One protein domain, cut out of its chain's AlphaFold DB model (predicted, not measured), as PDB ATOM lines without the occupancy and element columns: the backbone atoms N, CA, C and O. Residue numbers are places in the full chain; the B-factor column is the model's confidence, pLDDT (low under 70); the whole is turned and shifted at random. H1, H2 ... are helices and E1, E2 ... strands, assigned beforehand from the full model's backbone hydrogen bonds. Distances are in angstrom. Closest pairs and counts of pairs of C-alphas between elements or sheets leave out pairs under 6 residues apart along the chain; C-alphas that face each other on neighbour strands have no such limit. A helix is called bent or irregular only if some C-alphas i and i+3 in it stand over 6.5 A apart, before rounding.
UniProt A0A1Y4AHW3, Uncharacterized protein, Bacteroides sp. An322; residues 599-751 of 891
ATOM      1  N   ALA A 599     -18.710 -44.064  34.973       95.00
ATOM      2  CA  ALA A 599     -19.420 -44.718  36.074       95.00
ATOM      3  C   ALA A 599     -20.411 -45.806  35.621       95.00
ATOM      4  O   ALA A 599     -20.733 -46.689  36.412       95.00
ATOM      5  N   ASP A 600     -20.875 -45.772  34.366       95.50
ATOM      6  CA  ASP A 600     -21.699 -46.852  33.808       95.50
ATOM      7  C   ASP A 600     -20.831 -48.071  33.461       95.50
ATOM      8  O   ASP A 600     -21.282 -49.216  33.536       95.50
ATOM      9  N   MET A 601     -19.572 -47.822  33.078       95.94
ATOM     10  CA  MET A 601     -18.606 -48.844  32.676       95.94
ATOM     11  C   MET A 601     -17.900 -49.502  33.855       95.94
ATOM     12  O   MET A 601     -17.644 -50.708  33.813       95.94
ATOM     13  N   PHE A 602     -17.588 -48.724  34.891       96.06
ATOM     14  CA  PHE A 602     -16.761 -49.168  36.003       96.06
ATOM     15  C   PHE A 602     -17.361 -48.805  37.362       96.06
ATOM     16  O   PHE A 602     -17.665 -47.650  37.657       96.06
ATOM     17  N   GLU A 603     -17.446 -49.810  38.223       94.88
ATOM     18  CA  GLU A 603     -17.763 -49.705  39.638       94.88
ATOM     19  C   GLU A 603     -16.485 -49.612  40.485       94.88
ATOM     20  O   GLU A 603     -15.378 -49.915  40.043       94.88
ATOM     21  N   LYS A 604     -16.638 -49.150  41.725       95.19
ATOM     22  CA  LYS A 604     -15.545 -48.888  42.670       95.19
ATOM     23  C   LYS A 604     -15.498 -49.971  43.745       95.19
ATOM     24  O   LYS A 604     -16.516 -50.191  44.407       95.19
ATOM     25  N   ASP A 605     -14.322 -50.560  43.975       92.94
ATOM     26  CA  ASP A 605     -14.114 -51.641  44.953       92.94
ATOM     27  C   ASP A 605     -14.342 -51.232  46.429       92.94
ATOM     28  O   ASP A 605     -14.834 -50.144  46.763       92.94
ATOM     29  N   ALA A 606     -13.985 -52.143  47.339       92.56
ATOM     30  CA  ALA A 606     -14.111 -51.967  48.784       92.56
ATOM     31  C   ALA A 606     -13.070 -51.019  49.414       92.56
ATOM     32  O   ALA A 606     -13.261 -50.612  50.557       92.56
ATOM     33  N   ASN A 607     -11.987 -50.664  48.712       93.38
ATOM     34  CA  ASN A 607     -10.951 -49.754  49.220       93.38
ATOM     35  C   ASN A 607     -11.325 -48.273  49.036       93.38
ATOM     36  O   ASN A 607     -10.648 -47.382  49.560       93.38
ATOM     37  N   TRP A 608     -12.406 -47.999  48.305       96.81
ATOM     38  CA  TRP A 608     -13.033 -46.684  48.263       96.81
ATOM     39  C   TRP A 608     -13.861 -46.417  49.512       96.81
ATOM     40  O   TRP A 608     -14.607 -47.281  49.971       96.81
ATOM     41  N   ASN A 609     -13.805 -45.181  50.000       96.12
ATOM     42  CA  ASN A 609     -14.668 -44.723  51.084       96.12
ATOM     43  C   ASN A 609     -16.167 -44.736  50.706       96.12
ATOM     44  O   ASN A 609     -16.538 -44.853  49.538       96.12
ATOM     45  N   ASP A 610     -17.045 -44.552  51.697       94.56
ATOM     46  CA  ASP A 610     -18.505 -44.548  51.495       94.56
ATOM     47  C   ASP A 610     -18.976 -43.470  50.502       94.56
ATOM     48  O   ASP A 610     -19.928 -43.686  49.754       94.56
ATOM     49  N   ALA A 611     -18.294 -42.318  50.469       94.69
ATOM     50  CA  ALA A 611     -18.570 -41.233  49.523       94.69
ATOM     51  C   ALA A 611     -18.099 -41.542  48.090       94.69
ATOM     52  O   ALA A 611     -18.451 -40.816  47.163       94.69
ATOM     53  N   LYS A 612     -17.320 -42.617  47.903       93.69
ATOM     54  CA  LYS A 612     -16.726 -43.039  46.633       93.69
ATOM     55  C   LYS A 612     -15.892 -41.941  45.967       93.69
ATOM     56  O   LYS A 612     -15.799 -41.902  44.746       93.69
ATOM     57  N   ASP A 613     -15.248 -41.079  46.745       95.44
ATOM     58  CA  ASP A 613     -14.408 -39.977  46.252       95.44
ATOM     59  C   ASP A 613     -12.924 -40.134  46.619       95.44
ATOM     60  O   ASP A 613     -12.076 -39.410  46.098       95.44
ATOM     61  N   THR A 614     -12.595 -41.089  47.494       97.31
ATOM     62  CA  THR A 614     -11.236 -41.313  47.988       97.31
ATOM     63  C   THR A 614     -10.912 -42.803  47.987       97.31
ATOM     64  O   THR A 614     -11.612 -43.594  48.623       97.31
ATOM     65  N   TYR A 615      -9.846 -43.174  47.278       97.00
ATOM     66  CA  TYR A 615      -9.293 -44.525  47.235       97.00
ATOM     67  C   TYR A 615      -8.183 -44.678  48.275       97.00
ATOM     68  O   TYR A 615      -7.262 -43.863  48.322       97.00
ATOM     69  N   THR A 616      -8.239 -45.722  49.100       95.69
ATOM     70  CA  THR A 616      -7.169 -46.017  50.062       95.69
ATOM     71  C   THR A 616      -6.139 -46.935  49.416       95.69
ATOM     72  O   THR A 616      -6.428 -48.102  49.158       95.69
ATOM     73  N   ALA A 617      -4.923 -46.434  49.192       94.12
ATOM     74  CA  ALA A 617      -3.817 -47.216  48.647       94.12
ATOM     75  C   ALA A 617      -2.745 -47.442  49.721       94.12
ATOM     76  O   ALA A 617      -2.153 -46.495  50.238       94.12
ATOM     77  N   ARG A 618      -2.469 -48.707  50.055       92.62
ATOM     78  CA  ARG A 618      -1.389 -49.080  50.980       92.62
ATOM     79  C   ARG A 618      -0.094 -49.324  50.209       92.62
ATOM     80  O   ARG A 618      -0.107 -50.000  49.185       92.62
ATOM     81  N   ILE A 619       1.014 -48.791  50.718       95.44
ATOM     82  CA  ILE A 619       2.343 -48.972  50.132       95.44
ATOM     83  C   ILE A 619       2.737 -50.446  50.184       95.44
ATOM     84  O   ILE A 619       2.728 -51.072  51.248       95.44
ATOM     85  N   ILE A 620       3.153 -50.965  49.033       93.44
ATOM     86  CA  ILE A 620       3.774 -52.276  48.875       93.44
ATOM     87  C   ILE A 620       5.258 -52.045  48.584       93.44
ATOM     88  O   ILE A 620       5.626 -51.222  47.747       93.44
ATOM     89  N   ALA A 621       6.130 -52.758  49.290       93.38
ATOM     90  CA  ALA A 621       7.558 -52.691  49.030       93.38
ATOM     91  C   ALA A 621       7.931 -53.589  47.838       93.38
ATOM     92  O   ALA A 621       7.688 -54.796  47.868       93.38
ATOM     93  N   ASN A 622       8.577 -53.020  46.819       93.19
ATOM     94  CA  ASN A 622       9.187 -53.766  45.716       93.19
ATOM     95  C   ASN A 622      10.698 -53.509  45.709       93.19
ATOM     96  O   ASN A 622      11.174 -52.435  45.338       93.19
ATOM     97  N   GLY A 623      11.473 -54.472  46.201       92.81
ATOM     98  CA  GLY A 623      12.854 -54.215  46.593       92.81
ATOM     99  C   GLY A 623      12.887 -53.190  47.730       92.81
ATOM    100  O   GLY A 623      12.390 -53.483  48.812       92.81
ATOM    101  N   GLN A 624      13.475 -52.015  47.481       92.06
ATOM    102  CA  GLN A 624      13.482 -50.858  48.401       92.06
ATOM    103  C   GLN A 624      12.469 -49.769  47.999       92.06
ATOM    104  O   GLN A 624      12.350 -48.741  48.673       92.06
ATOM    105  N   ASN A 625      11.804 -49.942  46.853       94.12
ATOM    106  CA  ASN A 625      10.915 -48.935  46.295       94.12
ATOM    107  C   ASN A 625       9.547 -49.035  46.969       94.12
ATOM    108  O   ASN A 625       9.080 -50.129  47.287       94.12
ATOM    109  N   ALA A 626       8.911 -47.883  47.163       95.38
ATOM    110  CA  ALA A 626       7.535 -47.795  47.622       95.38
ATOM    111  C   ALA A 626       6.620 -47.750  46.399       95.38
ATOM    112  O   ALA A 626       6.749 -46.840  45.582       95.38
ATOM    113  N   THR A 627       5.723 -48.722  46.255       95.69
ATOM    114  CA  THR A 627       4.773 -48.763  45.142       95.69
ATOM    115  C   THR A 627       3.328 -48.762  45.631       95.69
ATOM    116  O   THR A 627       3.016 -49.249  46.718       95.69
ATOM    117  N   LEU A 628       2.436 -48.199  44.816       94.69
ATOM    118  CA  LEU A 628       0.987 -48.272  44.978       94.69
ATOM    119  C   LEU A 628       0.401 -49.185  43.906       94.69
ATOM    120  O   LEU A 628       0.878 -49.209  42.772       94.69
ATOM    121  N   ARG A 629      -0.665 -49.908  44.242       91.56
ATOM    122  CA  ARG A 629      -1.374 -50.768  43.296       91.56
ATOM    123  C   ARG A 629      -2.820 -50.328  43.186       91.56
ATOM    124  O   ARG A 629      -3.504 -50.212  44.195       91.56
ATOM    125  N   TYR A 630      -3.274 -50.158  41.951       92.44
ATOM    126  CA  TYR A 630      -4.641 -49.748  41.653       92.44
ATOM    127  C   TYR A 630      -5.432 -50.809  40.887       92.44
ATOM    128  O   TYR A 630      -6.589 -50.568  40.590       92.44
ATOM    129  N   ILE A 631      -4.853 -51.972  40.562       86.25
ATOM    130  CA  ILE A 631      -5.429 -52.965  39.629       86.25
ATOM    131  C   ILE A 631      -6.896 -53.355  39.901       86.25
ATOM    132  O   ILE A 631      -7.601 -53.714  38.967       86.25
ATOM    133  N   ASN A 632      -7.355 -53.247  41.153       87.19
ATOM    134  CA  ASN A 632      -8.730 -53.547  41.558       87.19
ATOM    135  C   ASN A 632      -9.553 -52.300  41.915       87.19
ATOM    136  O   ASN A 632     -10.706 -52.433  42.285       87.19
ATOM    137  N   ALA A 633      -8.998 -51.089  41.825       94.00
ATOM    138  CA  ALA A 633      -9.700 -49.866  42.206       94.00
ATOM    139  C   ALA A 633     -10.987 -49.670  41.390       94.00
ATOM    140  O   ALA A 633     -11.972 -49.149  41.912       94.00
ATOM    141  N   PHE A 634     -10.988 -50.114  40.134       95.44
ATOM    142  CA  PHE A 634     -12.146 -50.068  39.256       95.44
ATOM    143  C   PHE A 634     -12.455 -51.468  38.728       95.44
ATOM    144  O   PHE A 634     -11.593 -52.120  38.139       95.44
ATOM    145  N   GLU A 635     -13.692 -51.913  38.914       93.25
ATOM    146  CA  GLU A 635     -14.203 -53.193  38.429       93.25
ATOM    147  C   GLU A 635     -15.221 -52.936  37.318       93.25
ATOM    148  O   GLU A 635     -16.047 -52.034  37.422       93.25
ATOM    149  N   LYS A 636     -15.184 -53.702  36.226       93.81
ATOM    150  CA  LYS A 636     -16.146 -53.523  35.129       93.81
ATOM    151  C   LYS A 636     -17.559 -53.948  35.525       93.81
ATOM    152  O   LYS A 636     -17.742 -54.963  36.200       93.81
ATOM    153  N   THR A 637     -18.558 -53.221  35.040       94.50
ATOM    154  CA  THR A 637     -19.963 -53.589  35.237       94.50
ATOM    155  C   THR A 637     -20.392 -54.707  34.287       94.50
ATOM    156  O   THR A 637     -19.776 -54.966  33.251       94.50
ATOM    157  N   ALA A 638     -21.508 -55.368  34.605       92.31
ATOM    158  CA  ALA A 638     -22.066 -56.415  33.748       92.31
ATOM    159  C   ALA A 638     -22.512 -55.897  32.364       92.31
ATOM    160  O   ALA A 638     -22.535 -56.673  31.409       92.31
ATOM    161  N   ALA A 639     -22.864 -54.609  32.252       91.38
ATOM    162  CA  ALA A 639     -23.288 -53.990  30.995       91.38
ATOM    163  C   ALA A 639     -22.122 -53.791  30.010       91.38
ATOM    164  O   ALA A 639     -22.347 -53.807  28.803       91.38
ATOM    165  N   TYR A 640     -20.891 -53.673  30.516       93.56
ATOM    166  CA  TYR A 640     -19.679 -53.435  29.725       93.56
ATOM    167  C   TYR A 640     -18.641 -54.537  29.971       93.56
ATOM    168  O   TYR A 640     -17.483 -54.280  30.296       93.56
ATOM    169  N   ALA A 641     -19.059 -55.796  29.813       91.12
ATOM    170  CA  ALA A 641     -18.211 -56.963  30.058       91.12
ATOM    171  C   ALA A 641     -16.954 -57.024  29.165       91.12
ATOM    172  O   ALA A 641     -15.954 -57.618  29.578       91.12
ATOM    173  N   ASP A 642     -16.999 -56.398  27.985       91.19
ATOM    174  CA  ASP A 642     -15.888 -56.318  27.026       91.19
ATOM    175  C   ASP A 642     -14.885 -55.194  27.343       91.19
ATOM    176  O   ASP A 642     -13.844 -55.107  26.696       91.19
ATOM    177  N   ALA A 643     -15.156 -54.344  28.343       92.94
ATOM    178  CA  ALA A 643     -14.183 -53.364  28.810       92.94
ATOM    179  C   ALA A 643     -13.013 -54.054  29.534       92.94
ATOM    180  O   ALA A 643     -13.215 -54.949  30.365       92.94
ATOM    181  N   GLU A 644     -11.786 -53.615  29.248       91.44
ATOM    182  CA  GLU A 644     -10.566 -54.189  29.814       91.44
ATOM    183  C   GLU A 644      -9.998 -53.282  30.912       91.44
ATOM    184  O   GLU A 644      -9.291 -52.309  30.658       91.44
ATOM    185  N   THR A 645     -10.297 -53.606  32.172       91.06
ATOM    186  CA  THR A 645      -9.909 -52.790  33.336       91.06
ATOM    187  C   THR A 645      -8.410 -52.522  33.397       91.06
ATOM    188  O   THR A 645      -8.008 -51.446  33.825       91.06
ATOM    189  N   SER A 646      -7.567 -53.451  32.932       90.06
ATOM    190  CA  SER A 646      -6.106 -53.289  32.955       90.06
ATOM    191  C   SER A 646      -5.580 -52.155  32.060       90.06
ATOM    192  O   SER A 646      -4.435 -51.725  32.247       90.06
ATOM    193  N   HIS A 647      -6.409 -51.647  31.143       90.19
ATOM    194  CA  HIS A 647      -6.110 -50.532  30.240       90.19
ATOM    195  C   HIS A 647      -6.617 -49.172  30.746       90.19
ATOM    196  O   HIS A 647      -6.431 -48.159  30.071       90.19
ATOM    197  N   ILE A 648      -7.216 -49.108  31.941       93.19
ATOM    198  CA  ILE A 648      -7.533 -47.827  32.584       93.19
ATOM    199  C   ILE A 648      -6.223 -47.083  32.873       93.19
ATOM    200  O   ILE A 648      -5.319 -47.620  33.514       93.19
ATOM    201  N   GLY A 649      -6.129 -45.835  32.420       91.19
ATOM    202  CA  GLY A 649      -5.042 -44.923  32.774       91.19
ATOM    203  C   GLY A 649      -5.412 -44.085  33.993       91.19
ATOM    204  O   GLY A 649      -6.518 -43.551  34.052       91.19
ATOM    205  N   ILE A 650      -4.497 -43.941  34.953       91.56
ATOM    206  CA  ILE A 650      -4.652 -43.047  36.105       91.56
ATOM    207  C   ILE A 650      -3.721 -41.854  35.948       91.56
ATOM    208  O   ILE A 650      -2.530 -42.005  35.683       91.56
ATOM    209  N   VAL A 651      -4.282 -40.668  36.163       90.06
ATOM    210  CA  VAL A 651      -3.590 -39.391  36.033       90.06
ATOM    211  C   VAL A 651      -3.268 -38.813  37.400       90.06
ATOM    212  O   VAL A 651      -4.159 -38.604  38.227       90.06
ATOM    213  N   PHE A 652      -1.983 -38.531  37.600       90.31
ATOM    214  CA  PHE A 652      -1.427 -37.930  38.801       90.31
ATOM    215  C   PHE A 652      -1.041 -36.482  38.517       90.31
ATOM    216  O   PHE A 652      -0.233 -36.210  37.626       90.31
ATOM    217  N   ASN A 653      -1.604 -35.561  39.291       89.19
ATOM    218  CA  ASN A 653      -1.259 -34.147  39.209       89.19
ATOM    219  C   ASN A 653       0.121 -33.895  39.827       89.19
ATOM    220  O   ASN A 653       0.523 -34.578  40.776       89.19
ATOM    221  N   ALA A 654       0.833 -32.890  39.315       87.69
ATOM    222  CA  ALA A 654       1.971 -32.327  40.031       87.69
ATOM    223  C   ALA A 654       1.519 -31.744  41.382       87.69
ATOM    224  O   ALA A 654       0.414 -31.210  41.492       87.69
ATOM    225  N   LEU A 655       2.379 -31.841  42.399       85.44
ATOM    226  CA  LEU A 655       2.135 -31.246  43.714       85.44
ATOM    227  C   LEU A 655       2.538 -29.761  43.699       85.44
ATOM    228  O   LEU A 655       1.711 -28.895  43.427       85.44
ATOM    229  N   GLU A 656       3.823 -29.459  43.902       81.12
ATOM    230  CA  GLU A 656       4.391 -28.108  43.797       81.12
ATOM    231  C   GLU A 656       5.574 -28.084  42.819       81.12
ATOM    232  O   GLU A 656       6.279 -29.077  42.660       81.12
ATOM    233  N   TYR A 657       5.804 -26.949  42.148       77.81
ATOM    234  CA  TYR A 657       6.966 -26.722  41.267       77.81
ATOM    235  C   TYR A 657       7.249 -27.844  40.246       77.81
ATOM    236  O   TYR A 657       8.407 -28.180  39.998       77.81
ATOM    237  N   ASN A 658       6.201 -28.415  39.641       79.19
ATOM    238  CA  ASN A 658       6.291 -29.520  38.674       79.19
ATOM    239  C   ASN A 658       6.929 -30.801  39.249       79.19
ATOM    240  O   ASN A 658       7.531 -31.593  38.525       79.19
ATOM    241  N   GLN A 659       6.815 -31.014  40.561       88.00
ATOM    242  CA  GLN A 659       7.213 -32.258  41.208       88.00
ATOM    243  C   GLN A 659       6.055 -33.255  41.194       88.00
ATOM    244  O   GLN A 659       4.977 -32.991  41.732       88.00
ATOM    245  N   TYR A 660       6.285 -34.418  40.587       91.12
ATOM    246  CA  TYR A 660       5.296 -35.488  40.522       91.12
ATOM    247  C   TYR A 660       5.452 -36.464  41.691       91.12
ATOM    248  O   TYR A 660       6.581 -36.826  42.037       91.12
ATOM    249  N   PRO A 661       4.335 -36.954  42.260       93.06
ATOM    250  CA  PRO A 661       4.359 -37.906  43.369       93.06
ATOM    251  C   PRO A 661       4.825 -39.310  42.955       93.06
ATOM    252  O   PRO A 661       5.035 -40.161  43.819       93.06
ATOM    253  N   ILE A 662       4.987 -39.572  41.653       92.88
ATOM    254  CA  ILE A 662       5.335 -40.881  41.092       92.88
ATOM    255  C   ILE A 662       6.541 -40.792  40.150       92.88
ATOM    256  O   ILE A 662       6.807 -39.747  39.556       92.88
ATOM    257  N   ASN A 663       7.245 -41.911  39.992       89.00
ATOM    258  CA  ASN A 663       8.321 -42.098  39.024       89.00
ATOM    259  C   ASN A 663       7.771 -42.685  37.705       89.00
ATOM    260  O   ASN A 663       6.799 -43.433  37.708       89.00
ATOM    261  N   ASN A 664       8.445 -42.408  36.579       80.62
ATOM    262  CA  ASN A 664       8.229 -43.053  35.268       80.62
ATOM    263  C   ASN A 664       6.838 -42.887  34.611       80.62
ATOM    264  O   ASN A 664       6.458 -43.720  33.789       80.62
ATOM    265  N   GLY A 665       6.087 -41.829  34.926       78.00
ATOM    266  CA  GLY A 665       4.849 -41.514  34.205       78.00
ATOM    267  C   GLY A 665       5.094 -40.729  32.907       78.00
ATOM    268  O   GLY A 665       6.092 -40.019  32.778       78.00
ATOM    269  N   THR A 666       4.186 -40.849  31.936       77.88
ATOM    270  CA  THR A 666       4.253 -40.063  30.688       77.88
ATOM    271  C   THR A 666       3.661 -38.683  30.932       77.88
ATOM    272  O   THR A 666       2.506 -38.596  31.337       77.88
ATOM    273  N   GLU A 667       4.433 -37.624  30.693       73.44
ATOM    274  CA  GLU A 667       4.002 -36.236  30.894       73.44
ATOM    275  C   GLU A 667       3.027 -35.780  29.801       73.44
ATOM    276  O   GLU A 667       3.245 -36.014  28.610       73.44
ATOM    277  N   TYR A 668       1.965 -35.090  30.206       70.44
ATOM    278  CA  TYR A 668       1.095 -34.332  29.308       70.44
ATOM    279  C   TYR A 668       0.508 -33.124  30.038       70.44
ATOM    280  O   TYR A 668       0.429 -33.063  31.266       70.44
ATOM    281  N   VAL A 669       0.103 -32.137  29.243       55.69
ATOM    282  CA  VAL A 669      -0.516 -30.902  29.719       55.69
ATOM    283  C   VAL A 669      -1.996 -30.957  29.365       55.69
ATOM    284  O   VAL A 669      -2.352 -30.975  28.189       55.69
ATOM    285  N   THR A 670      -2.857 -30.971  30.377       54.34
ATOM    286  CA  THR A 670      -4.316 -30.864  30.224       54.34
ATOM    287  C   THR A 670      -4.781 -29.604  30.937       54.34
ATOM    288  O   THR A 670      -4.444 -29.440  32.105       54.34
ATOM    289  N   ASP A 671      -5.521 -28.715  30.268       49.94
ATOM    290  CA  ASP A 671      -6.191 -27.549  30.876       49.94
ATOM    291  C   ASP A 671      -5.355 -26.789  31.934       49.94
ATOM    292  O   ASP A 671      -5.818 -26.500  33.035       49.94
ATOM    293  N   ASN A 672      -4.101 -26.453  31.599       50.84
ATOM    294  CA  ASN A 672      -3.139 -25.743  32.463       50.84
ATOM    295  C   ASN A 672      -2.672 -26.488  33.733       50.84
ATOM    296  O   ASN A 672      -2.064 -25.868  34.606       50.84
ATOM    297  N   VAL A 673      -2.885 -27.802  33.829       61.50
ATOM    298  CA  VAL A 673      -2.330 -28.663  34.883       61.50
ATOM    299  C   VAL A 673      -1.325 -29.630  34.261       61.50
ATOM    300  O   VAL A 673      -1.631 -30.350  33.310       61.50
ATOM    301  N   GLN A 674      -0.098 -29.627  34.787       72.56
ATOM    302  CA  GLN A 674       0.911 -30.621  34.441       72.56
ATOM    303  C   GLN A 674       0.626 -31.928  35.182       72.56
ATOM    304  O   GLN A 674       0.494 -31.935  36.409       72.56
ATOM    305  N   ALA A 675       0.556 -33.034  34.441       80.25
ATOM    306  CA  ALA A 675       0.214 -34.336  34.992       80.25
ATOM    307  C   ALA A 675       0.998 -35.471  34.320       80.25
ATOM    308  O   ALA A 675       1.582 -35.298  33.249       80.25
ATOM    309  N   VAL A 676       0.999 -36.637  34.967       83.38
ATOM    310  CA  VAL A 676       1.595 -37.869  34.439       83.38
ATOM    311  C   VAL A 676       0.605 -39.034  34.488       83.38
ATOM    312  O   VAL A 676      -0.149 -39.160  35.458       83.38
ATOM    313  N   THR A 677       0.605 -39.886  33.453       83.94
ATOM    314  CA  THR A 677      -0.285 -41.067  33.353       83.94
ATOM    315  C   THR A 677       0.502 -42.334  33.584       83.94
ATOM    316  O   THR A 677       1.649 -42.461  33.144       83.94
ATOM    317  N   THR A 678      -0.158 -43.296  34.209       85.50
ATOM    318  CA  THR A 678       0.282 -44.682  34.282       85.50
ATOM    319  C   THR A 678      -0.925 -45.607  34.132       85.50
ATOM    320  O   THR A 678      -1.998 -45.299  34.663       85.50
ATOM    321  N   PRO A 679      -0.791 -46.752  33.443       87.19
ATOM    322  CA  PRO A 679      -1.812 -47.790  33.460       87.19
ATOM    323  C   PRO A 679      -2.068 -48.298  34.880       87.19
ATOM    324  O   PRO A 679      -1.161 -48.366  35.709       87.19
ATOM    325  N   ILE A 680      -3.300 -48.717  35.145       88.88
ATOM    326  CA  ILE A 680      -3.714 -49.267  36.438       88.88
ATOM    327  C   ILE A 680      -3.109 -50.651  36.726       88.88
ATOM    328  O   ILE A 680      -3.027 -51.093  37.872       88.88
ATOM    329  N   SER A 681      -2.702 -51.349  35.663       86.50
ATOM    330  CA  SER A 681      -2.118 -52.689  35.700       86.50
ATOM    331  C   SER A 681      -0.664 -52.714  36.165       86.50
ATOM    332  O   SER A 681      -0.148 -53.789  36.475       86.50
ATOM    333  N   THR A 682      -0.001 -51.560  36.241       86.31
ATOM    334  CA  THR A 682       1.372 -51.453  36.733       86.31
ATOM    335  C   THR A 682       1.402 -50.999  38.185       86.31
ATOM    336  O   THR A 682       0.637 -50.127  38.595       86.31
ATOM    337  N   ASP A 683       2.335 -51.555  38.956       90.75
ATOM    338  CA  ASP A 683       2.663 -51.013  40.271       90.75
ATOM    339  C   ASP A 683       3.272 -49.615  40.086       90.75
ATOM    340  O   ASP A 683       4.266 -49.439  39.379       90.75
ATOM    341  N   VAL A 684       2.655 -48.618  40.712       93.06
ATOM    342  CA  VAL A 684       3.003 -47.206  40.570       93.06
ATOM    343  C   VAL A 684       4.077 -46.862  41.590       93.06
ATOM    344  O   VAL A 684       3.804 -46.794  42.787       93.06
ATOM    345  N   GLU A 685       5.311 -46.669  41.136       95.00
ATOM    346  CA  GLU A 685       6.425 -46.308  42.013       95.00
ATOM    347  C   GLU A 685       6.309 -44.859  42.486       95.00
ATOM    348  O   GLU A 685       6.258 -43.931  41.683       95.00
ATOM    349  N   LEU A 686       6.306 -44.663  43.802       95.38
ATOM    350  CA  LEU A 686       6.290 -43.352  44.428       95.38
ATOM    351  C   LEU A 686       7.649 -42.659  44.308       95.38
ATOM    352  O   LEU A 686       8.703 -43.244  44.577       95.38
ATOM    353  N   ASN A 687       7.622 -41.365  43.999       94.88
ATOM    354  CA  ASN A 687       8.803 -40.522  44.069       94.88
ATOM    355  C   ASN A 687       9.081 -40.148  45.528       94.88
ATOM    356  O   ASN A 687       8.560 -39.162  46.052       94.88
ATOM    357  N   LYS A 688       9.935 -40.933  46.189       94.12
ATOM    358  CA  LYS A 688      10.259 -40.738  47.608       94.12
ATOM    359  C   LYS A 688      10.787 -39.338  47.927       94.12
ATOM    360  O   LYS A 688      10.473 -38.832  48.987       94.12
ATOM    361  N   SER A 689      11.514 -38.693  47.010       93.25
ATOM    362  CA  SER A 689      12.030 -37.328  47.229       93.25
ATOM    363  C   SER A 689      10.949 -36.244  47.286       93.25
ATOM    364  O   SER A 689      11.249 -35.110  47.636       93.25
ATOM    365  N   VAL A 690       9.719 -36.592  46.903       93.88
ATOM    366  CA  VAL A 690       8.563 -35.693  46.857       93.88
ATOM    367  C   VAL A 690       7.532 -36.059  47.925       93.88
ATOM    368  O   VAL A 690       6.866 -35.182  48.459       93.88
ATOM    369  N   VAL A 691       7.365 -37.352  48.222       95.06
ATOM    370  CA  VAL A 691       6.288 -37.836  49.108       95.06
ATOM    371  C   VAL A 691       6.745 -38.223  50.518       95.06
ATOM    372  O   VAL A 691       5.899 -38.373  51.402       95.06
ATOM    373  N   TYR A 692       8.049 -38.390  50.754       96.12
ATOM    374  CA  TYR A 692       8.618 -38.661  52.081       96.12
ATOM    375  C   TYR A 692       9.187 -37.373  52.674       96.12
ATOM    376  O   TYR A 692       9.549 -36.463  51.936       96.12
ATOM    377  N   ASN A 693       9.312 -37.342  54.001       95.69
ATOM    378  CA  ASN A 693      10.043 -36.286  54.694       95.69
ATOM    379  C   ASN A 693      11.557 -36.337  54.398       95.69
ATOM    380  O   ASN A 693      12.087 -37.345  53.926       95.69
ATOM    381  N   ASP A 694      12.273 -35.273  54.767       94.75
ATOM    382  CA  ASP A 694      13.727 -35.148  54.569       94.75
ATOM    383  C   ASP A 694      14.547 -36.303  55.183       94.75
ATOM    384  O   ASP A 694      15.566 -36.718  54.625       94.75
ATOM    385  N   ASP A 695      14.103 -36.842  56.326       95.19
ATOM    386  CA  ASP A 695      14.761 -37.955  57.028       95.19
ATOM    387  C   ASP A 695      14.487 -39.325  56.372       95.19
ATOM    388  O   ASP A 695      15.133 -40.324  56.711       95.19
ATOM    389  N   MET A 696      13.566 -39.374  55.401       93.88
ATOM    390  CA  MET A 696      13.127 -40.567  54.672       93.88
ATOM    391  C   MET A 696      12.572 -41.671  55.587       93.88
ATOM    392  O   MET A 696      12.628 -42.854  55.236       93.88
ATOM    393  N   ASP A 697      12.041 -41.284  56.750       94.19
ATOM    394  CA  ASP A 697      11.509 -42.174  57.788       94.19
ATOM    395  C   ASP A 697       9.982 -42.070  57.960       94.19
ATOM    396  O   ASP A 697       9.392 -42.887  58.665       94.19
ATOM    397  N   ALA A 698       9.316 -41.128  57.285       95.56
ATOM    398  CA  ALA A 698       7.860 -40.992  57.293       95.56
ATOM    399  C   ALA A 698       7.318 -40.382  55.989       95.56
ATOM    400  O   ALA A 698       8.043 -39.737  55.232       95.56
ATOM    401  N   LEU A 699       6.016 -40.566  55.744       95.50
ATOM    402  CA  LEU A 699       5.307 -39.886  54.656       95.50
ATOM    403  C   LEU A 699       5.068 -38.417  55.023       95.50
ATOM    404  O   LEU A 699       4.489 -38.127  56.070       95.50
ATOM    405  N   GLU A 700       5.467 -37.510  54.136       95.31
ATOM    406  CA  GLU A 700       5.102 -36.090  54.191       95.31
ATOM    407  C   GLU A 700       3.807 -35.836  53.411       95.31
ATOM    408  O   GLU A 700       2.922 -35.117  53.874       95.31
ATOM    409  N   VAL A 701       3.647 -36.517  52.272       94.50
ATOM    410  CA  VAL A 701       2.435 -36.482  51.451       94.50
ATOM    411  C   VAL A 701       1.676 -37.790  51.634       94.50
ATOM    412  O   VAL A 701       2.060 -38.836  51.115       94.50
ATOM    413  N   ASN A 702       0.571 -37.736  52.376       93.88
ATOM    414  CA  ASN A 702      -0.310 -38.883  52.623       93.88
ATOM    415  C   ASN A 702      -1.621 -38.827  51.824       93.88
ATOM    416  O   ASN A 702      -2.453 -39.726  51.942       93.88
ATOM    417  N   LYS A 703      -1.818 -37.787  51.009       95.38
ATOM    418  CA  LYS A 703      -3.010 -37.612  50.183       95.38
ATOM    419  C   LYS A 703      -2.639 -37.027  48.824       95.38
ATOM    420  O   LYS A 703      -1.968 -36.003  48.757       95.38
ATOM    421  N   LEU A 704      -3.102 -37.670  47.757       94.50
ATOM    422  CA  LEU A 704      -2.991 -37.194  46.380       94.50
ATOM    423  C   LEU A 704      -4.367 -36.710  45.928       94.50
ATOM    424  O   LEU A 704      -5.340 -37.452  46.061       94.50
ATOM    425  N   GLU A 705      -4.464 -35.484  45.422       92.62
ATOM    426  CA  GLU A 705      -5.753 -34.839  45.149       92.62
ATOM    427  C   GLU A 705      -6.019 -34.604  43.659       92.62
ATOM    428  O   GLU A 705      -5.105 -34.408  42.854       92.62
ATOM    429  N   GLY A 706      -7.308 -34.597  43.303       89.19
ATOM    430  CA  GLY A 706      -7.778 -34.216  41.967       89.19
ATOM    431  C   GLY A 706      -7.376 -35.186  40.854       89.19
ATOM    432  O   GLY A 706      -7.281 -34.784  39.695       89.19
ATOM    433  N   MET A 707      -7.112 -36.443  41.197       91.69
ATOM    434  CA  MET A 707      -6.770 -37.491  40.243       91.69
ATOM    435  C   MET A 707      -7.973 -37.857  39.376       91.69
ATOM    436  O   MET A 707      -9.128 -37.641  39.753       91.69
ATOM    437  N   ARG A 708      -7.700 -38.439  38.206       92.19
ATOM    438  CA  ARG A 708      -8.723 -38.907  37.262       92.19
ATOM    439  C   ARG A 708      -8.317 -40.223  36.621       92.19
ATOM    440  O   ARG A 708      -7.131 -40.467  36.405       92.19
ATOM    441  N   ALA A 709      -9.311 -41.038  36.296       93.75
ATOM    442  CA  ALA A 709      -9.150 -42.261  35.530       93.75
ATOM    443  C   ALA A 709      -9.733 -42.071  34.127       93.75
ATOM    444  O   ALA A 709     -10.746 -41.391  33.954       93.75
ATOM    445  N   TYR A 710      -9.071 -42.653  33.134       92.44
ATOM    446  CA  TYR A 710      -9.400 -42.507  31.722       92.44
ATOM    447  C   TYR A 710      -9.475 -43.882  31.073       92.44
ATOM    448  O   TYR A 710      -8.656 -44.757  31.364       92.44
ATOM    449  N   TYR A 711     -10.439 -44.057  30.178       93.38
ATOM    450  CA  TYR A 711     -10.584 -45.273  29.392       93.38
ATOM    451  C   TYR A 711     -10.974 -44.925  27.958       93.38
ATOM    452  O   TYR A 711     -11.931 -44.189  27.733       93.38
ATOM    453  N   ASN A 712     -10.243 -45.446  26.979       92.56
ATOM    454  CA  ASN A 712     -10.567 -45.250  25.571       92.56
ATOM    455  C   ASN A 712     -11.610 -46.285  25.123       92.56
ATOM    456  O   ASN A 712     -11.340 -47.481  25.170       92.56
ATOM    457  N   VAL A 713     -12.787 -45.865  24.651       93.75
ATOM    458  CA  VAL A 713     -13.819 -46.822  24.195       93.75
ATOM    459  C   VAL A 713     -13.433 -47.561  22.909       93.75
ATOM    460  O   VAL A 713     -13.959 -48.641  22.654       93.75
ATOM    461  N   PHE A 714     -12.479 -47.028  22.140       92.94
ATOM    462  CA  PHE A 714     -11.853 -47.702  20.999       92.94
ATOM    463  C   PHE A 714     -10.666 -48.592  21.396       92.94
ATOM    464  O   PHE A 714      -9.845 -48.956  20.552       92.94
ATOM    465  N   ASP A 715     -10.541 -48.951  22.672       88.31
ATOM    466  CA  ASP A 715      -9.501 -49.866  23.123       88.31
ATOM    467  C   ASP A 715      -9.451 -51.157  22.277       88.31
ATOM    468  O   ASP A 715     -10.476 -51.718  21.887       88.31
ATOM    469  N   ASN A 716      -8.232 -51.605  21.957       87.56
ATOM    470  CA  ASN A 716      -7.925 -52.702  21.025       87.56
ATOM    471  C   ASN A 716      -8.417 -52.542  19.569       87.56
ATOM    472  O   ASN A 716      -8.225 -53.455  18.758       87.56
ATOM    473  N   VAL A 717      -8.994 -51.401  19.187       93.38
ATOM    474  CA  VAL A 717      -9.348 -51.119  17.793       93.38
ATOM    475  C   VAL A 717      -8.144 -50.523  17.072       93.38
ATOM    476  O   VAL A 717      -7.714 -49.411  17.351       93.38
ATOM    477  N   ILE A 718      -7.589 -51.261  16.112       93.62
ATOM    478  CA  ILE A 718      -6.460 -50.782  15.303       93.62
ATOM    479  C   ILE A 718      -6.914 -49.753  14.258       93.62
ATOM    480  O   ILE A 718      -8.009 -49.864  13.704       93.62
ATOM    481  N   SER A 719      -6.043 -48.802  13.909       93.44
ATOM    482  CA  SER A 719      -6.352 -47.728  12.949       93.44
ATOM    483  C   SER A 719      -6.879 -48.239  11.602       93.44
ATOM    484  O   SER A 719      -7.837 -47.688  11.069       93.44
ATOM    485  N   SER A 720      -6.343 -49.346  11.079       93.19
ATOM    486  CA  SER A 720      -6.793 -49.929   9.807       93.19
ATOM    487  C   SER A 720      -8.207 -50.518   9.849       93.19
ATOM    488  O   SER A 720      -8.841 -50.628   8.800       93.19
ATOM    489  N   ALA A 721      -8.708 -50.881  11.034       94.19
ATOM    490  CA  ALA A 721     -10.099 -51.282  11.230       94.19
ATOM    491  C   ALA A 721     -11.032 -50.062  11.305       94.19
ATOM    492  O   ALA A 721     -12.185 -50.164  10.893       94.19
ATOM    493  N   MET A 722     -10.537 -48.913  11.782       93.69
ATOM    494  CA  MET A 722     -11.280 -47.649  11.790       93.69
ATOM    495  C   MET A 722     -11.372 -47.042  10.392       93.69
ATOM    496  O   MET A 722     -12.469 -46.754   9.933       93.69
ATOM    497  N   ASN A 723     -10.239 -46.868   9.710       92.44
ATOM    498  CA  ASN A 723     -10.142 -46.385   8.334       92.44
ATOM    499  C   ASN A 723      -8.760 -46.763   7.750       92.44
ATOM    500  O   ASN A 723      -7.731 -46.372   8.304       92.44
ATOM    501  N   PRO A 724      -8.693 -47.483   6.611       91.12
ATOM    502  CA  PRO A 724      -7.429 -47.914   6.005       91.12
ATOM    503  C   PRO A 724      -6.462 -46.788   5.611       91.12
ATOM    504  O   PRO A 724      -5.273 -47.052   5.443       91.12
ATOM    505  N   SER A 725      -6.962 -45.562   5.431       91.06
ATOM    506  CA  SER A 725      -6.172 -44.381   5.052       91.06
ATOM    507  C   SER A 725      -5.873 -43.449   6.232       91.06
ATOM    508  O   SER A 725      -5.312 -42.378   6.018       91.06
ATOM    509  N   MET A 726      -6.248 -43.835   7.457       91.38
ATOM    510  CA  MET A 726      -6.083 -43.018   8.661       91.38
ATOM    511  C   MET A 726      -4.607 -42.823   9.017       91.38
ATOM    512  O   MET A 726      -3.828 -43.780   9.085       91.38
ATOM    513  N   THR A 727      -4.228 -41.578   9.282       94.12
ATOM    514  CA  THR A 727      -2.904 -41.223   9.792       94.12
ATOM    515  C   THR A 727      -2.782 -41.522  11.290       94.12
ATOM    516  O   THR A 727      -3.764 -41.713  12.003       94.12
ATOM    517  N   ILE A 728      -1.546 -41.566  11.794       92.50
ATOM    518  CA  ILE A 728      -1.279 -41.807  13.223       92.50
ATOM    519  C   ILE A 728      -1.828 -40.661  14.088       92.50
ATOM    520  O   ILE A 728      -2.348 -40.915  15.172       92.50
ATOM    521  N   ASP A 729      -1.745 -39.421  13.604       92.81
ATOM    522  CA  ASP A 729      -2.223 -38.246  14.336       92.81
ATOM    523  C   ASP A 729      -3.753 -38.234  14.440       92.81
ATOM    524  O   ASP A 729      -4.285 -38.021  15.528       92.81
ATOM    525  N   GLU A 730      -4.459 -38.558  13.352       93.88
ATOM    526  CA  GLU A 730      -5.921 -38.729  13.352       93.88
ATOM    527  C   GLU A 730      -6.356 -39.859  14.295       93.88
ATOM    528  O   GLU A 730      -7.256 -39.678  15.111       93.88
ATOM    529  N   TYR A 731      -5.671 -41.007  14.253       93.75
ATOM    530  CA  TYR A 731      -5.945 -42.122  15.161       93.75
ATOM    531  C   TYR A 731      -5.802 -41.716  16.637       93.75
ATOM    532  O   TYR A 731      -6.655 -42.039  17.466       93.75
ATOM    533  N   ASN A 732      -4.744 -40.977  16.977       90.81
ATOM    534  CA  ASN A 732      -4.536 -40.477  18.336       90.81
ATOM    535  C   ASN A 732      -5.606 -39.453  18.744       90.81
ATOM    536  O   ASN A 732      -6.092 -39.510  19.874       90.81
ATOM    537  N   ALA A 733      -6.002 -38.557  17.834       91.69
ATOM    538  CA  ALA A 733      -7.049 -37.568  18.075       91.69
ATOM    539  C   ALA A 733      -8.414 -38.222  18.337       91.69
ATOM    540  O   ALA A 733      -9.105 -37.832  19.276       91.69
ATOM    541  N   ILE A 734      -8.774 -39.263  17.578       92.94
ATOM    542  CA  ILE A 734     -10.007 -40.038  17.789       92.94
ATOM    543  C   ILE A 734      -9.969 -40.739  19.144       92.94
ATOM    544  O   ILE A 734     -10.899 -40.602  19.936       92.94
ATOM    545  N   ASN A 735      -8.879 -41.443  19.456       91.31
ATOM    546  CA  ASN A 735      -8.737 -42.101  20.755       91.31
ATOM    547  C   ASN A 735      -8.882 -41.105  21.911       91.31
ATOM    548  O   ASN A 735      -9.539 -41.408  22.902       91.31
ATOM    549  N   GLN A 736      -8.327 -39.900  21.773       89.00
ATOM    550  CA  GLN A 736      -8.499 -38.835  22.754       89.00
ATOM    551  C   GLN A 736      -9.955 -38.350  22.834       89.00
ATOM    552  O   GLN A 736     -10.496 -38.246  23.934       89.00
ATOM    553  N   ALA A 737     -10.599 -38.078  21.696       91.25
ATOM    554  CA  ALA A 737     -11.969 -37.570  21.630       91.25
ATOM    555  C   ALA A 737     -13.006 -38.547  22.206       91.25
ATOM    556  O   ALA A 737     -14.025 -38.121  22.743       91.25
ATOM    557  N   PHE A 738     -12.734 -39.848  22.112       93.81
ATOM    558  CA  PHE A 738     -13.595 -40.926  22.597       93.81
ATOM    559  C   PHE A 738     -13.115 -41.539  23.925       93.81
ATOM    560  O   PHE A 738     -13.624 -42.569  24.371       93.81
ATOM    561  N   THR A 739     -12.152 -40.906  24.597       92.88
ATOM    562  CA  THR A 739     -11.759 -41.309  25.947       92.88
ATOM    563  C   THR A 739     -12.790 -40.826  26.964       92.88
ATOM    564  O   THR A 739     -13.040 -39.629  27.104       92.88
ATOM    565  N   VAL A 740     -13.351 -41.760  27.728       94.19
ATOM    566  CA  VAL A 740     -14.246 -41.465  28.849       94.19
ATOM    567  C   VAL A 740     -13.436 -41.201  30.113       94.19
ATOM    568  O   VAL A 740     -12.385 -41.809  30.334       94.19
ATOM    569  N   VAL A 741     -13.925 -40.289  30.952       93.25
ATOM    570  CA  VAL A 741     -13.196 -39.778  32.121       93.25
ATOM    571  C   VAL A 741     -14.024 -39.981  33.381       93.25
ATOM    572  O   VAL A 741     -15.229 -39.728  33.383       93.25
ATOM    573  N   SER A 742     -13.383 -40.425  34.459       95.00
ATOM    574  CA  SER A 742     -14.017 -40.528  35.769       95.00
ATOM    575  C   SER A 742     -14.294 -39.153  36.379       95.00
ATOM    576  O   SER A 742     -13.614 -38.163  36.085       95.00
ATOM    577  N   ASP A 743     -15.207 -39.116  37.349       93.94
ATOM    578  CA  ASP A 743     -15.233 -38.010  38.304       93.94
ATOM    579  C   ASP A 743     -13.863 -37.873  38.999       93.94
ATOM    580  O   ASP A 743     -13.169 -38.886  39.187       93.94
ATOM    581  N   PRO A 744     -13.446 -36.648  39.378       93.25
ATOM    582  CA  PRO A 744     -12.225 -36.445  40.146       93.25
ATOM    583  C   PRO A 744     -12.257 -37.225  41.460       93.25
ATOM    584  O   PRO A 744     -13.286 -37.280  42.135       93.25
ATOM    585  N   PHE A 745     -11.116 -37.781  41.850       95.00
ATOM    586  CA  PHE A 745     -10.970 -38.499  43.110       95.00
ATOM    587  C   PHE A 745      -9.631 -38.220  43.787       95.00
ATOM    588  O   PHE A 745      -8.706 -37.666  43.192       95.00
ATOM    589  N   ASN A 746      -9.525 -38.625  45.050       96.50
ATOM    590  CA  ASN A 746      -8.300 -38.548  45.833       96.50
ATOM    591  C   ASN A 746      -7.739 -39.949  46.106       96.50
ATOM    592  O   ASN A 746      -8.491 -40.920  46.173       96.50
ATOM    593  N   THR A 747      -6.433 -40.053  46.337       96.75
ATOM    594  CA  THR A 747      -5.823 -41.247  46.938       96.75
ATOM    595  C   THR A 747      -5.341 -40.915  48.343       96.75
ATOM    596  O   THR A 747      -4.539 -40.000  48.505       96.75
ATOM    597  N   GLU A 748      -5.779 -41.669  49.348       96.88
ATOM    598  CA  GLU A 748      -5.155 -41.681  50.673       96.88
ATOM    599  C   GLU A 748      -4.050 -42.744  50.694       96.88
ATOM    600  O   GLU A 748      -4.315 -43.934  50.515       96.88
ATOM    601  N   ILE A 749      -2.806 -42.311  50.900       96.38
ATOM    602  CA  ILE A 749      -1.639 -43.187  50.961       96.38
ATOM    603  C   ILE A 749      -1.462 -43.672  52.398       96.38
ATOM    604  O   ILE A 749      -1.233 -42.882  53.316       96.38
ATOM    605  N   LYS A 750      -1.505 -44.991  52.587       94.50
ATOM    606  CA  LYS A 750      -1.157 -45.642  53.853       94.50
ATOM    607  C   LYS A 750       0.233 -46.252  53.772       94.50
ATOM    608  O   LYS A 750       0.544 -46.981  52.832       94.50
ATOM    609  N   ALA A 751       1.053 -45.998  54.785       94.81
ATOM    610  CA  ALA A 751       2.320 -46.696  54.954       94.81
ATOM    611  C   ALA A 751       2.088 -48.215  55.106       94.81
ATOM    612  O   ALA A 751       1.011 -48.642  55.532       94.81
TER     613      ALA A 751
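AT A GLANCE: This is residues 599 to 751 of the 891 residues of an uncharacterized protein of Bacteroides sp. An322 (UniProt A0A1Y4AHW3). A strongly twisted seven-strand sheet is built round the long, bent strand E9, with a small helical head of H2 and H3 at one end of the longest axis and the loop around Asp 695 at the other. Its edge strand E2 runs on into the small hairpin E3 and E4, while E1 and E5 form a separate two-strand sheet. The 153 printed residues hold three named helices and eleven named strands, in the order E1 to E8, H1, E9, H2, H3, E10, E11; under half of the residues are in named elements, and the class is mixed, helices and strands. The branched sheet is mixed in direction; the two small ones are antiparallel. The whole is compact, with a radius of gyration of the C-alphas of 16.7 A, yet elongated, spanning 56 by 34 by 30 A.

IN THESE COORDINATES: Find C-alpha 703 at (-3.010, -37.612, 50.183); from there E9 runs 26.9 A to residue 712, bending by 59 degrees at residue 706. The sheet's other strands are E2, residues 614 to 618; E6, 649 to 653; E7, 666 to 670; E8, 673 to 679, 19.2 A long; E10, 739 to 741; and E11, 745 to 750, 16.2 A long, ending at (-1.157, -45.642, 53.853). Look for E1 at residues 602 to 604, beginning at (-16.761, -49.168, 36.003), E3 at 620 to 622, E4 at 625 to 628 and E5 at 634 to 636. The helices are H1, 688 to 691; H2, 719 to 722; and H3, 728 to 737, 14.2 A long.

HOW THE PARTS SIT: Start at E9: antiparallel E6 lies on one side, with N 651 and O 708 at 2.9 A. On the other side are antiparallel E10, with N 740 and O 711 at 2.8 A, and E11, with N 747 and O 704 at 2.8 A. E11 has E9 on one side and parallel E2 on the other side, with N 748 and O 615 at 2.8 A. E6 has E9 on one side and antiparallel E8 on the other side, with N 652 and O 676 at 2.9 A; E8 forms a hairpin with E7, with N 673 and O 670 at 2.8 A. In the hairpin E3 and E4, see N 620 and O 627 at 2.9 A; in antiparallel E1 and E5, N 603 and O 635 at 2.7 A. H3 only grazes the branched sheet with residues 733 to 737; the closest C-alphas of E9 and H3, Asn 712 and Asn 735, are 6.0 A apart. H2 and H3 are close but not clearly touching, the closest C-alphas, Ser 719 and Tyr 731, 6.0 A apart. H1 is not on that sheet, with 3 pairs of C-alphas within 10 A. In H3 every O i to N i+4 pair is within hydrogen-bond range; H1 and H2 are too short for one.

THE WHOLE: The two C-alphas farthest apart, Asp 695 and Pro 724, are 56.5 A apart. The printed part has no cut; the links E5 to E6, E6 to E7 and H1 to E9 are long. Mean pLDDT of the printed part is 90.5; look for values under 70 at residues 669 to 673.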